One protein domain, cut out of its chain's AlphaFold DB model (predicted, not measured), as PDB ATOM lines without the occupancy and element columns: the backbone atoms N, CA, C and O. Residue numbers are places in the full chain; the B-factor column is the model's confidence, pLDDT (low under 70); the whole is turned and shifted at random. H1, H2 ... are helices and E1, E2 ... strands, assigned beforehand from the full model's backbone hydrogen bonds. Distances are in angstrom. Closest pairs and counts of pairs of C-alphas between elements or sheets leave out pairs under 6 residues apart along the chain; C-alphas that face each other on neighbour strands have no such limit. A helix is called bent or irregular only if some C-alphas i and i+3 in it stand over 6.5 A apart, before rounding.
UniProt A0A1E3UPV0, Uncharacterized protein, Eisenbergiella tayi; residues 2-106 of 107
ATOM      1  N   ALA A   2     160.523 212.863 183.464       58.88
ATOM      2  CA  ALA A   2     160.244 211.579 182.797       58.88
ATOM      3  C   ALA A   2     161.502 210.752 182.442       58.88
ATOM      4  O   ALA A   2     161.492 209.544 182.623       58.88
ATOM      5  N   GLU A   3     162.602 211.391 182.018       59.66
ATOM      6  CA  GLU A   3     163.868 210.689 181.718       59.66
ATOM      7  C   GLU A   3     164.464 209.982 182.945       59.66
ATOM      8  O   GLU A   3     164.745 208.792 182.877       59.66
ATOM      9  N   ARG A   4     164.571 210.658 184.101       61.59
ATOM     10  CA  ARG A   4     165.047 210.019 185.349       61.59
ATOM     11  C   ARG A   4     164.161 208.855 185.801       61.59
ATOM     12  O   ARG A   4     164.667 207.875 186.325       61.59
ATOM     13  N   MET A   5     162.854 208.944 185.546       68.06
ATOM     14  CA  MET A   5     161.867 207.933 185.938       68.06
ATOM     15  C   MET A   5     161.999 206.615 185.150       68.06
ATOM     16  O   MET A   5     161.457 205.603 185.580       68.06
ATOM     17  N   ILE A   6     162.709 206.627 184.013       69.44
ATOM     18  CA  ILE A   6     162.970 205.447 183.175       69.44
ATOM     19  C   ILE A   6     164.442 205.022 183.261       69.44
ATOM     20  O   ILE A   6     164.714 203.827 183.299       69.44
ATOM     21  N   ILE A   7     165.380 205.972 183.337       74.12
ATOM     22  CA  ILE A   7     166.823 205.684 183.368       74.12
ATOM     23  C   ILE A   7     167.225 204.958 184.658       74.12
ATOM     24  O   ILE A   7     167.845 203.904 184.573       74.12
ATOM     25  N   GLU A   8     166.813 205.445 185.835       77.19
ATOM     26  CA  GLU A   8     167.212 204.837 187.118       77.19
ATOM     27  C   GLU A   8     166.754 203.362 187.250       77.19
ATOM     28  O   GLU A   8     167.551 202.516 187.663       77.19
ATOM     29  N   PRO A   9     165.511 202.982 186.871       80.12
ATOM     30  CA  PRO A   9     165.121 201.572 186.819       80.12
ATOM     31  C   PRO A   9     165.936 200.726 185.836       80.12
ATOM     32  O   PRO A   9     166.192 199.561 186.126       80.12
ATOM     33  N   VAL A  10     166.316 201.280 184.679       81.44
ATOM     34  CA  VAL A  10     167.083 200.557 183.652       81.44
ATOM     35  C   VAL A  10     168.515 200.302 184.119       81.44
ATOM     36  O   VAL A  10     168.970 199.166 184.036       81.44
ATOM     37  N   GLU A  11     169.184 201.303 184.693       83.44
ATOM     38  CA  GLU A  11     170.527 201.148 185.274       83.44
ATOM     39  C   GLU A  11     170.533 200.069 186.363       83.44
ATOM     40  O   GLU A  11     171.360 199.161 186.350       83.44
ATOM     41  N   ARG A  12     169.530 200.085 187.248       83.00
ATOM     42  CA  ARG A  12     169.391 199.073 188.302       83.00
ATOM     43  C   ARG A  12     169.178 197.660 187.752       83.00
ATOM     44  O   ARG A  12     169.606 196.680 188.358       83.00
ATOM     45  N   ILE A  13     168.478 197.533 186.626       82.44
ATOM     46  CA  ILE A  13     168.290 196.249 185.947       82.44
ATOM     47  C   ILE A  13     169.631 195.746 185.398       82.44
ATOM     48  O   ILE A  13     169.962 194.578 185.597       82.44
ATOM     49  N   GLU A  14     170.419 196.614 184.759       82.88
ATOM     50  CA  GLU A  14     171.756 196.265 184.267       82.88
ATOM     51  C   GLU A  14     172.708 195.863 185.401       82.88
ATOM     52  O   GLU A  14     173.378 194.833 185.297       82.88
ATOM     53  N   GLU A  15     172.714 196.604 186.511       86.00
ATOM     54  CA  GLU A  15     173.488 196.262 187.709       86.00
ATOM     55  C   GLU A  15     173.116 194.877 188.247       86.00
ATOM     56  O   GLU A  15     173.998 194.050 188.481       86.00
ATOM     57  N   ASN A  16     171.818 194.576 188.360       85.50
ATOM     58  CA  ASN A  16     171.350 193.266 188.815       85.50
ATOM     59  C   ASN A  16     171.783 192.131 187.869       85.50
ATOM     60  O   ASN A  16     172.112 191.033 188.330       85.50
ATOM     61  N   TYR A  17     171.796 192.364 186.549       84.56
ATOM     62  CA  TYR A  17     172.300 191.376 185.589       84.56
ATOM     63  C   TYR A  17     173.799 191.137 185.758       84.56
ATOM     64  O   TYR A  17     174.232 189.982 185.762       84.56
ATOM     65  N   LEU A  18     174.587 192.203 185.918       88.00
ATOM     66  CA  LEU A  18     176.026 192.100 186.152       88.00
ATOM     67  C   LEU A  18     176.326 191.385 187.471       88.00
ATOM     68  O   LEU A  18     177.167 190.490 187.501       88.00
ATOM     69  N   GLU A  19     175.605 191.722 188.538       89.94
ATOM     70  CA  GLU A  19     175.736 191.070 189.840       89.94
ATOM     71  C   GLU A  19     175.411 189.575 189.746       89.94
ATOM     72  O   GLU A  19     176.181 188.736 190.216       89.94
ATOM     73  N   THR A  20     174.305 189.227 189.082       88.12
ATOM     74  CA  THR A  20     173.897 187.830 188.881       88.12
ATOM     75  C   THR A  20     174.957 187.058 188.103       88.12
ATOM     76  O   THR A  20     175.380 185.986 188.536       88.12
ATOM     77  N   ARG A  21     175.444 187.613 186.987       91.62
ATOM     78  CA  ARG A  21     176.512 187.006 186.184       91.62
ATOM     79  C   ARG A  21     177.773 186.778 187.016       91.62
ATOM     80  O   ARG A  21     178.323 185.678 186.989       91.62
ATOM     81  N   ASN A  22     178.215 187.793 187.756       92.62
ATOM     82  CA  ASN A  22     179.429 187.716 188.564       92.62
ATOM     83  C   ASN A  22     179.304 186.642 189.646       92.62
ATOM     84  O   ASN A  22     180.199 185.811 189.769       92.62
ATOM     85  N   LYS A  23     178.161 186.573 190.337       92.12
ATOM     86  CA  LYS A  23     177.873 185.513 191.316       92.12
ATOM     87  C   LYS A  23     177.886 184.124 190.685       92.12
ATOM     88  O   LYS A  23     178.380 183.175 191.290       92.12
ATOM     89  N   VAL A  24     177.351 183.966 189.473       92.56
ATOM     90  CA  VAL A  24     177.393 182.669 188.781       92.56
ATOM     91  C   VAL A  24     178.837 182.264 188.479       92.56
ATOM     92  O   VAL A  24     179.217 181.134 188.787       92.56
ATOM     93  N   ILE A  25     179.643 183.184 187.943       94.44
ATOM     94  CA  ILE A  25     181.060 182.953 187.625       94.44
ATOM     95  C   ILE A  25     181.871 182.636 188.889       94.44
ATOM     96  O   ILE A  25     182.659 181.692 188.893       94.44
ATOM     97  N   GLU A  26     181.663 183.385 189.968       93.56
ATOM     98  CA  GLU A  26     182.330 183.177 191.254       93.56
ATOM     99  C   GLU A  26     182.014 181.792 191.834       93.56
ATOM    100  O   GLU A  26     182.918 181.052 192.218       93.56
ATOM    101  N   ASN A  27     180.746 181.375 191.806       93.12
ATOM    102  CA  ASN A  27     180.356 180.039 192.258       93.12
ATOM    103  C   ASN A  27     180.961 178.921 191.393       93.12
ATOM    104  O   ASN A  27     181.321 177.867 191.922       93.12
ATOM    105  N   CYS A  28     181.135 179.142 190.085       95.00
ATOM    106  CA  CYS A  28     181.894 178.218 189.242       95.00
ATOM    107  C   CYS A  28     183.361 178.122 189.690       95.00
ATOM    108  O   CYS A  28     183.875 177.011 189.802       95.00
ATOM    109  N   TRP A  29     184.021 179.241 190.007       94.81
ATOM    110  CA  TRP A  29     185.389 179.216 190.538       94.81
ATOM    111  C   TRP A  29     185.488 178.491 191.876       94.81
ATOM    112  O   TRP A  29     186.357 177.639 192.026       94.81
ATOM    113  N   HIS A  30     184.581 178.752 192.819       91.81
ATOM    114  CA  HIS A  30     184.563 178.044 194.101       91.81
ATOM    115  C   HIS A  30     184.392 176.539 193.941       91.81
ATOM    116  O   HIS A  30     185.019 175.770 194.663       91.81
ATOM    117  N   MET A  31     183.571 176.111 192.985       93.19
ATOM    118  CA  MET A  31     183.411 174.696 192.680       93.19
ATOM    119  C   MET A  31     184.699 174.080 192.108       93.19
ATOM    120  O   MET A  31     185.070 172.988 192.525       93.19
ATOM    121  N   ILE A  32     185.376 174.772 191.185       94.00
ATOM    122  CA  ILE A  32     186.600 174.286 190.520       94.00
ATOM    123  C   ILE A  32     187.797 174.262 191.478       94.00
ATOM    124  O   ILE A  32     188.570 173.310 191.489       94.00
ATOM    125  N   VAL A  33     187.958 175.317 192.275       93.19
ATOM    126  CA  VAL A  33     189.063 175.466 193.233       93.19
ATOM    127  C   VAL A  33     188.814 174.621 194.485       93.19
ATOM    128  O   VAL A  33     189.745 174.064 195.067       93.19
ATOM    129  N   GLY A  34     187.556 174.502 194.915       89.75
ATOM    130  CA  GLY A  34     187.179 173.781 196.124       89.75
ATOM    131  C   GLY A  34     187.872 174.354 197.360       89.75
ATOM    132  O   GLY A  34     187.633 175.497 197.744       89.75
ATOM    133  N   ASN A  35     188.730 173.543 197.984       88.88
ATOM    134  CA  ASN A  35     189.520 173.918 199.165       88.88
ATOM    135  C   ASN A  35     190.991 174.234 198.835       88.88
ATOM    136  O   ASN A  35     191.808 174.340 199.749       88.88
ATOM    137  N   ASP A  36     191.354 174.314 197.554       91.38
ATOM    138  CA  ASP A  36     192.712 174.675 197.154       91.38
ATOM    139  C   ASP A  36     193.018 176.151 197.482       91.38
ATOM    140  O   ASP A  36     192.120 176.968 197.693       91.38
ATOM    141  N   THR A  37     194.300 176.505 197.528       92.31
ATOM    142  CA  THR A  37     194.785 177.885 197.668       92.31
ATOM    143  C   THR A  37     195.480 178.289 196.365       92.31
ATOM    144  O   THR A  37     196.698 178.133 196.249       92.31
ATOM    145  N   PRO A  38     194.719 178.759 195.359       91.19
ATOM    146  CA  PRO A  38     195.247 179.015 194.028       91.19
ATOM    147  C   PRO A  38     196.157 180.243 194.013       91.19
ATOM    148  O   PRO A  38     195.923 181.232 194.713       91.19
ATOM    149  N   LYS A  39     197.174 180.198 193.159       94.38
ATOM    150  CA  LYS A  39     197.964 181.358 192.752       94.38
ATOM    151  C   LYS A  39     197.378 181.983 191.490       94.38
ATOM    152  O   LYS A  39     196.533 181.397 190.818       94.38
ATOM    153  N   GLN A  40     197.845 183.179 191.144       88.31
ATOM    154  CA  GLN A  40     197.345 183.903 189.974       88.31
ATOM    155  C   GLN A  40     197.609 183.144 188.664       88.31
ATOM    156  O   GLN A  40     196.776 183.163 187.765       88.31
ATOM    157  N   GLU A  41     198.745 182.458 188.558       93.44
ATOM    158  CA  GLU A  41     199.099 181.634 187.401       93.44
ATOM    159  C   GLU A  41     198.275 180.344 187.282       93.44
ATOM    160  O   GLU A  41     198.237 179.744 186.206       93.44
ATOM    161  N   ASP A  42     197.607 179.920 188.359       95.25
ATOM    162  CA  ASP A  42     196.870 178.660 188.371       95.25
ATOM    163  C   ASP A  42     195.551 178.759 187.613       95.25
ATOM    164  O   ASP A  42     195.025 177.723 187.222       95.25
ATOM    165  N   GLY A  43     194.994 179.951 187.382       95.88
ATOM    166  CA  GLY A  43     193.720 180.050 186.682       95.88
ATOM    167  C   GLY A  43     193.453 181.368 185.981       95.88
ATOM    168  O   GLY A  43     193.827 182.442 186.444       95.88
ATOM    169  N   TRP A  44     192.755 181.278 184.853       96.88
ATOM    170  CA  TRP A  44     192.244 182.431 184.123       96.88
ATOM    171  C   TRP A  44     190.911 182.108 183.458       96.88
ATOM    172  O   TRP A  44     190.562 180.949 183.220       96.88
ATOM    173  N   LEU A  45     190.155 183.163 183.162       97.19
ATOM    174  CA  LEU A  45     188.876 183.061 182.478       97.19
ATOM    175  C   LEU A  45     189.019 183.541 181.038       97.19
ATOM    176  O   LEU A  45     189.337 184.704 180.793       97.19
ATOM    177  N   GLU A  46     188.745 182.661 180.082       97.56
ATOM    178  CA  GLU A  46     188.611 183.060 178.685       97.56
ATOM    179  C   GLU A  46     187.157 183.425 178.402       97.56
ATOM    180  O   GLU A  46     186.243 182.639 178.664       97.56
ATOM    181  N   VAL A  47     186.946 184.617 177.847       97.00
ATOM    182  CA  VAL A  47     185.613 185.168 177.583       97.00
ATOM    183  C   VAL A  47     185.407 185.325 176.084       97.00
ATOM    184  O   VAL A  47     186.220 185.932 175.386       97.00
ATOM    185  N   MET A  48     184.298 184.795 175.580       96.75
ATOM    186  CA  MET A  48     183.897 184.911 174.183       96.75
ATOM    187  C   MET A  48     182.448 185.383 174.113       96.75
ATOM    188  O   MET A  48     181.534 184.611 174.382       96.75
ATOM    189  N   ASN A  49     182.236 186.631 173.711       95.19
ATOM    190  CA  ASN A  49     180.894 187.211 173.656       95.19
ATOM    191  C   ASN A  49     180.173 186.890 172.338       95.19
ATOM    192  O   ASN A  49     180.819 186.611 171.321       95.19
ATOM    193  N   ASP A  50     178.841 186.931 172.388       94.12
ATOM    194  CA  ASP A  50     177.927 186.871 171.236       94.12
ATOM    195  C   ASP A  50     178.162 185.685 170.284       94.12
ATOM    196  O   ASP A  50     178.083 185.786 169.056       94.12
ATOM    197  N   ARG A  51     178.467 184.514 170.849       95.81
ATOM    198  CA  ARG A  51     178.685 183.287 170.083       95.81
ATOM    199  C   ARG A  51     177.367 182.589 169.801       95.81
ATOM    200  O   ARG A  51     176.583 182.322 170.708       95.81
ATOM    201  N   GLN A  52     177.146 182.232 168.539       94.38
ATOM    202  CA  GLN A  52     176.040 181.360 168.163       94.38
ATOM    203  C   GLN A  52     176.317 179.939 168.666       94.38
ATOM    204  O   GLN A  52     177.280 179.297 168.248       94.38
ATOM    205  N   THR A  53     175.445 179.435 169.531       91.75
ATOM    206  CA  THR A  53     175.461 178.057 170.032       91.75
ATOM    207  C   THR A  53     174.164 177.343 169.647       91.75
ATOM    208  O   THR A  53     173.246 177.938 169.073       91.75
ATOM    209  N   LYS A  54     174.057 176.058 170.004       91.75
ATOM    210  CA  LYS A  54     172.796 175.303 169.911       91.75
ATOM    211  C   LYS A  54     171.693 175.860 170.824       91.75
ATOM    212  O   LYS A  54     170.522 175.593 170.583       91.75
ATOM    213  N   ASN A  55     172.068 176.606 171.866       90.19
ATOM    214  CA  ASN A  55     171.147 177.149 172.861       90.19
ATOM    215  C   ASN A  55     170.695 178.587 172.524       90.19
ATOM    216  O   ASN A  55     169.713 179.062 173.093       90.19
ATOM    217  N   GLY A  56     171.387 179.265 171.600       91.94
ATOM    218  CA  GLY A  56     171.122 180.645 171.180       91.94
ATOM    219  C   GLY A  56     172.405 181.470 171.060       91.94
ATOM    220  O   GLY A  56     173.503 180.914 171.020       91.94
ATOM    221  N   ILE A  57     172.266 182.796 171.015       94.31
ATOM    222  CA  ILE A  57     173.403 183.716 171.149       94.31
ATOM    223  C   ILE A  57     173.825 183.722 172.619       94.31
ATOM    224  O   ILE A  57     172.998 183.955 173.504       94.31
ATOM    225  N   ALA A  58     175.094 183.418 172.880       95.62
ATOM    226  CA  ALA A  58     175.611 183.252 174.227       95.62
ATOM    227  C   ALA A  58     176.980 183.900 174.417       95.62
ATOM    228  O   ALA A  58     177.831 183.868 173.525       95.62
ATOM    229  N   ASN A  59     177.212 184.400 175.627       95.62
ATOM    230  CA  ASN A  59     178.560 184.644 176.118       95.62
ATOM    231  C   ASN A  59     179.103 183.328 176.681       95.62
ATOM    232  O   ASN A  59     178.443 182.667 177.484       95.62
ATOM    233  N   ILE A  60     180.288 182.928 176.238       97.00
ATOM    234  CA  ILE A  60     180.950 181.697 176.664       97.00
ATOM    235  C   ILE A  60     182.106 182.067 177.587       97.00
ATOM    236  O   ILE A  60     182.963 182.873 177.227       97.00
ATOM    237  N   TYR A  61     182.135 181.430 178.750       97.69
ATOM    238  CA  TYR A  61     183.167 181.571 179.765       97.69
ATOM    239  C   TYR A  61     183.869 180.222 179.933       97.69
ATOM    240  O   TYR A  61     183.267 179.263 180.422       97.69
ATOM    241  N   ASN A  62     185.129 180.122 179.506       97.81
ATOM    242  CA  ASN A  62     185.948 178.935 179.747       97.81
ATOM    243  C   ASN A  62     186.852 179.181 180.950       97.81
ATOM    244  O   ASN A  62     187.657 180.110 180.962       97.81
ATOM    245  N   PHE A  63     186.718 178.318 181.946       97.50
ATOM    246  CA  PHE A  63     187.503 178.338 183.165       97.50
ATOM    247  C   PHE A  63     188.728 177.466 182.943       97.50
ATOM    248  O   PHE A  63     188.610 176.236 182.865       97.50
ATOM    249  N   ILE A  64     189.887 178.104 182.799       97.44
ATOM    250  CA  ILE A  64     191.157 177.396 182.709       97.44
ATOM    251  C   ILE A  64     191.760 177.341 184.102       97.44
ATOM    252  O   ILE A  64     191.929 178.377 184.739       97.44
ATOM    253  N   TYR A  65     192.061 176.137 184.574       97.06
ATOM    254  CA  TYR A  65     192.654 175.910 185.881       97.06
ATOM    255  C   TYR A  65     193.751 174.850 185.777       97.06
ATOM    256  O   TYR A  65     193.551 173.800 185.171       97.06
ATOM    257  N   LYS A  66     194.936 175.152 186.313       95.62
ATOM    258  CA  LYS A  66     196.156 174.332 186.251       95.62
ATOM    259  C   LYS A  66     196.507 173.863 184.834       95.62
ATOM    260  O   LYS A  66     196.968 172.747 184.623       95.62
ATOM    261  N   GLY A  67     196.297 174.747 183.856       94.56
ATOM    262  CA  GLY A  67     196.600 174.500 182.445       94.56
ATOM    263  C   GLY A  67     195.531 173.720 181.674       94.56
ATOM    264  O   GLY A  67     195.705 173.501 180.478       94.56
ATOM    265  N   GLU A  68     194.416 173.342 182.307       95.00
ATOM    266  CA  GLU A  68     193.335 172.598 181.661       95.00
ATOM    267  C   GLU A  68     192.003 173.347 181.691       95.00
ATOM    268  O   GLU A  68     191.697 174.103 182.613       95.00
ATOM    269  N   LYS A  69     191.163 173.110 180.677       96.44
ATOM    270  CA  LYS A  69     189.799 173.644 180.660       96.44
ATOM    271  C   LYS A  69     188.903 172.824 181.589       96.44
ATOM    272  O   LYS A  69     188.336 171.814 181.170       96.44
ATOM    273  N   ALA A  70     188.744 173.305 182.816       96.44
ATOM    274  CA  ALA A  70     187.954 172.657 183.857       96.44
ATOM    275  C   ALA A  70     186.444 172.726 183.577       96.44
ATOM    276  O   ALA A  70     185.710 171.757 183.790       96.44
ATOM    277  N   LEU A  71     185.959 173.867 183.078       97.12
ATOM    278  CA  LEU A  71     184.529 174.110 182.889       97.12
ATOM    279  C   LEU A  71     184.269 175.115 181.765       97.12
ATOM    280  O   LEU A  71     185.023 176.064 181.572       97.12
ATOM    281  N   THR A  72     183.167 174.920 181.046       97.00
ATOM    282  CA  THR A  72     182.579 175.915 180.148       97.00
ATOM    283  C   THR A  72     181.203 176.306 180.685       97.00
ATOM    284  O   THR A  72     180.363 175.438 180.927       97.00
ATOM    285  N   LEU A  73     180.975 177.605 180.856       96.81
ATOM    286  CA  LEU A  73     179.681 178.197 181.181       96.81
ATOM    287  C   LEU A  73     179.184 178.984 179.965       96.81
ATOM    288  O   LEU A  73     179.885 179.857 179.457       96.81
ATOM    289  N   GLU A  74     177.970 178.694 179.517       96.12
ATOM    290  CA  GLU A  74     177.271 179.462 178.487       96.12
ATOM    291  C   GLU A  74     176.196 180.330 179.152       96.12
ATOM    292  O   GLU A  74     175.250 179.803 179.735       96.12
ATOM    293  N   GLU A  75     176.322 181.652 179.047       95.44
ATOM    294  CA  GLU A  75     175.266 182.617 179.364       95.44
ATOM    295  C   GLU A  75     174.501 182.943 178.082       95.44
ATOM    296  O   GLU A  75     174.930 183.754 177.264       95.44
ATOM    297  N   VAL A  76     173.359 182.293 177.895       94.44
ATOM    298  CA  VAL A  76     172.496 182.493 176.734       94.44
ATOM    299  C   VAL A  76     171.609 183.706 176.969       94.44
ATOM    300  O   VAL A  76     170.824 183.730 177.926       94.44
ATOM    301  N   GLN A  77     171.691 184.671 176.058       87.19
ATOM    302  CA  GLN A  77     170.865 185.872 176.085       87.19
ATOM    303  C   GLN A  77     169.390 185.481 175.920       87.19
ATOM    304  O   GLN A  77     169.016 184.721 175.021       87.19
ATOM    305  N   GLY A  78     168.547 185.961 176.831       78.69
ATOM    306  CA  GLY A  78     167.111 185.699 176.835       78.69
ATOM    307  C   GLY A  78     166.304 186.990 176.923       78.69
ATOM    308  O   GLY A  78     166.768 187.991 177.461       78.69
ATOM    309  N   HIS A  79     165.063 186.960 176.435       68.00
ATOM    310  CA  HIS A  79     164.108 188.036 176.696       68.00
ATOM    311  C   HIS A  79     163.660 187.957 178.165       68.00
ATOM    312  O   HIS A  79     162.789 187.161 178.508       68.00
ATOM    313  N   GLY A  80     164.291 188.744 179.038       72.31
ATOM    314  CA  GLY A  80     163.936 188.877 180.456       72.31
ATOM    315  C   GLY A  80     164.974 188.315 181.427       72.31
ATOM    316  O   GLY A  80     165.412 189.031 182.315       72.31
ATOM    317  N   ALA A  81     165.407 187.066 181.283       78.38
ATOM    318  CA  ALA A  81     166.478 186.514 182.115       78.38
ATOM    319  C   ALA A  81     167.458 185.709 181.267       78.38
ATOM    320  O   ALA A  81     167.052 184.947 180.384       78.38
ATOM    321  N   ASN A  82     168.746 185.863 181.568       86.88
ATOM    322  CA  ASN A  82     169.777 185.030 180.971       86.88
ATOM    323  C   ASN A  82     169.633 183.596 181.481       86.88
ATOM    324  O   ASN A  82     169.268 183.351 182.633       86.88
ATOM    325  N   ARG A  83     169.914 182.636 180.602       91.12
ATOM    326  CA  ARG A  83     169.913 181.209 180.940       91.12
ATOM    327  C   ARG A  83     171.347 180.717 180.959       91.12
ATOM    328  O   ARG A  83     172.093 180.994 180.026       91.12
ATOM    329  N   TYR A  84     171.703 179.968 181.993       91.88
ATOM    330  CA  TYR A  84     173.060 179.476 182.189       91.88
ATOM    331  C   TYR A  84     173.129 177.971 181.953       91.88
ATOM    332  O   TYR A  84     172.312 177.217 182.483       91.88
ATOM    333  N   PHE A  85     174.114 177.535 181.172       93.19
ATOM    334  CA  PHE A  85     174.386 176.122 180.918       93.19
ATOM    335  C   PHE A  85     175.834 175.807 181.272       93.19
ATOM    336  O   PHE A  85     176.750 176.486 180.816       93.19
ATOM    337  N   ILE A  86     176.034 174.763 182.074       93.31
ATOM    338  CA  ILE A  86     177.360 174.278 182.460       93.31
ATOM    339  C   ILE A  86     177.691 173.037 181.637       93.31
ATOM    340  O   ILE A  86     176.883 172.115 181.526       93.31
ATOM    341  N   SER A  87     178.905 173.004 181.097       93.12
ATOM    342  CA  SER A  87     179.496 171.841 180.450       93.12
ATOM    343  C   SER A  87     180.891 171.602 181.021       93.12
ATOM    344  O   SER A  87     181.785 172.435 180.880       93.12
ATOM    345  N   SER A  88     181.100 170.443 181.632       93.81
ATOM    346  CA  SER A  88     182.391 169.995 182.158       93.81
ATOM    347  C   SER A  88     182.487 168.473 182.051       93.81
ATOM    348  O   SER A  88     181.476 167.789 181.894       93.81
ATOM    349  N   LYS A  89     183.714 167.946 182.104       90.31
ATOM    350  CA  LYS A  89     183.954 166.507 182.259       90.31
ATOM    351  C   LYS A  89     183.795 166.046 183.710       90.31
ATOM    352  O   LYS A  89     183.438 164.895 183.927       90.31
ATOM    353  N   GLU A  90     184.077 166.924 184.669       89.94
ATOM    354  CA  GLU A  90     184.222 166.571 186.088       89.94
ATOM    355  C   GLU A  90     183.101 167.142 186.954       89.94
ATOM    356  O   GLU A  90     182.699 166.514 187.930       89.94
ATOM    357  N   TYR A  91     182.564 168.303 186.579       90.00
ATOM    358  CA  TYR A  91     181.595 169.028 187.393       90.00
ATOM    359  C   TYR A  91     180.182 168.943 186.827       90.00
ATOM    360  O   TYR A  91     179.956 169.112 185.625       90.00
ATOM    361  N   THR A  92     179.209 168.744 187.714       89.81
ATOM    362  CA  THR A  92     177.787 168.711 187.365       89.81
ATOM    363  C   THR A  92     177.039 169.930 187.906       89.81
ATOM    364  O   THR A  92     177.516 170.652 188.781       89.81
ATOM    365  N   LEU A  93     175.804 170.137 187.436       87.12
ATOM    366  CA  LEU A  93     174.911 171.150 188.007       87.12
ATOM    367  C   LEU A  93     174.646 170.909 189.506       87.12
ATOM    368  O   LEU A  93     174.488 171.864 190.259       87.12
ATOM    369  N   ALA A  94     174.614 169.652 189.956       88.44
ATOM    370  CA  ALA A  94     174.411 169.345 191.370       88.44
ATOM    371  C   ALA A  94     175.593 169.825 192.227       88.44
ATOM    372  O   ALA A  94     175.378 170.336 193.325       88.44
ATOM    373  N   ASP A  95     176.820 169.710 191.719       88.19
ATOM    374  CA  ASP A  95     178.018 170.197 192.411       88.19
ATOM    375  C   ASP A  95     178.022 171.726 192.484       88.19
ATOM    376  O   ASP A  95     178.312 172.291 193.539       88.19
ATOM    377  N   TYR A  96     177.573 172.389 191.415       88.19
ATOM    378  CA  TYR A  96     177.366 173.835 191.410       88.19
ATOM    379  C   TYR A  96     176.357 174.265 192.483       88.19
ATOM    380  O   TYR A  96     176.642 175.160 193.275       88.19
ATOM    381  N   MET A  97     175.200 173.599 192.569       88.56
ATOM    382  CA  MET A  97     174.180 173.930 193.571       88.56
ATOM    383  C   MET A  97     174.701 173.774 195.006       88.56
ATOM    384  O   MET A  97     174.387 174.604 195.857       88.56
ATOM    385  N   ARG A  98     175.534 172.758 195.277       87.06
ATOM    386  CA  ARG A  98     176.196 172.610 196.584       87.06
ATOM    387  C   ARG A  98     177.189 173.743 196.852       87.06
ATOM    388  O   ARG A  98     177.231 174.252 197.966       87.06
ATOM    389  N   ALA A  99     177.970 174.153 195.850       84.50
ATOM    390  CA  ALA A  99     178.905 175.270 195.988       84.50
ATOM    391  C   ALA A  99     178.171 176.578 196.332       84.50
ATOM    392  O   ALA A  99     178.572 177.281 197.257       84.50
ATOM    393  N   VAL A 100     177.047 176.849 195.660       85.62
ATOM    394  CA  VAL A 100     176.186 178.009 195.946       85.62
ATOM    395  C   VAL A 100     175.658 177.972 197.383       85.62
ATOM    396  O   VAL A 100     175.741 178.977 198.086       85.62
ATOM    397  N   GLN A 101     175.145 176.822 197.838       82.44
ATOM    398  CA  GLN A 101     174.637 176.659 199.208       82.44
ATOM    399  C   GLN A 101     175.726 176.941 200.249       82.44
ATOM    400  O   GLN A 101     175.539 177.789 201.120       82.44
ATOM    401  N   ASN A 102     176.898 176.325 200.090       77.69
ATOM    402  CA  ASN A 102     178.025 176.504 201.007       77.69
ATOM    403  C   ASN A 102     178.535 177.952 201.061       77.69
ATOM    404  O   ASN A 102     179.052 178.380 202.091       77.69
ATOM    405  N   ASN A 103     178.420 178.705 199.964       72.06
ATOM    406  CA  ASN A 103     178.784 180.120 199.932       72.06
ATOM    407  C   ASN A 103     177.712 181.004 200.577       72.06
ATOM    408  O   ASN A 103     178.051 181.960 201.265       72.06
ATOM    409  N   SER A 104     176.429 180.664 200.416       68.06
ATOM    410  CA  SER A 104     175.333 181.396 201.064       68.06
ATOM    411  C   SER A 104     175.314 181.253 202.588       68.06
ATOM    412  O   SER A 104     174.878 182.171 203.265       68.06
ATOM    413  N   GLU A 105     175.821 180.141 203.130       63.53
ATOM    414  CA  GLU A 105     175.941 179.915 204.582       63.53
ATOM    415  C   GLU A 105     177.151 180.624 205.215       63.53
ATOM    416  O   GLU A 105     177.241 180.721 206.438       63.53
ATOM    417  N   LYS A 106     178.103 181.090 204.396       56.97
ATOM    418  CA  LYS A 106     179.315 181.800 204.842       56.97
ATOM    419  C   LYS A 106     179.175 183.327 204.816       56.97
ATOM    420  O   LYS A 106     180.082 184.002 205.305       56.97
TER     421      LYS A 106
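This is residues 2 to 106 of the 107 residues of an uncharacterized protein of Eisenbergiella tayi (UniProt A0A1E3UPV0). A twisted sheet of four strands has one long helix, H1, over one of its faces; residues 21 to 33 of H1 pack on the sheet, while residues 2 to 16 stick out as a free arm. A shorter helix, H2, crosses H1 at residues 27 to 31, and the sheet's other face has no named helix. The 105 printed residues hold two named helices and four named strands, along the chain H1 E1 E2 E3 E4 H2, and the sheet's order is E1 E2 E3 E4, all antiparallel. The class is mixed, helices and strands. The whole is only just loose, close to compact, with a radius of gyration of the C-alphas of 15.7 A and spans of 51 by 35 by 27 A.

H1, residues 2 to 33, begins at C-alpha 2 at (160.244, 211.579, 182.797) and is 47.4 A long. It is neither bent nor irregular, but only just: C-alphas 5 and 8 are 6.3 A apart. E1, residues 43 to 53, starts at C-alpha 43 at (193.720, 180.050, 186.682), measures 24.8 A and bends by 86 degrees at residue 50. E2, residues 56 to 65, measures 26.5 A, E3, residues 68 to 76, 23.6 A, and E4, residues 83 to 87, 13.4 A. H2, residues 93 to 104, measures 16.6 A and ends at C-alpha 104 at (175.333, 181.396, 201.064).

H1 is on the sheet at a height of 9.5 A, over E2 and E3, in two layers, a helix on one face of a sheet. On the local plane it runs slantwise to the strands, at 35 degrees to E2. Its closest C-alphas to E3 are those of Ile 32 and Ala 70, 7.0 A. H1 and E1 are near each other. The strands form a meander, each the antiparallel neighbour of the one before. In the hairpin E1 and E2, N 46 and O 62 are within hydrogen-bond range at 2.9 A; in the hairpin E2 and E3, N 61 and O 73 at 2.8 A; in the hairpin E3 and E4, N 74 and O 85 at 2.8 A. H2 is not on the sheet, but only just, with 4 pairs of C-alphas within 10 A. H1 touches H2 with residues 27 to 31 alone; the closest C-alphas are those of Met 31 and Ala 99, 5.6 A. Their lines are only just about perpendicular, at 71 degrees. In H2 every O i to N i+4 pair is within hydrogen-bond range, in H1 27 of 28.

The C-alphas of Ala 2 and Gly 67, 51.9 A, are the two farthest apart. Without residues 2 to 16, which stand free, the body spans 37 by 31 by 23 A. The printed part has no cut and no long link. The mean pLDDT of the printed part is 88.4; it is under 70 at residues 2 to 6, 79 and 104 to 106.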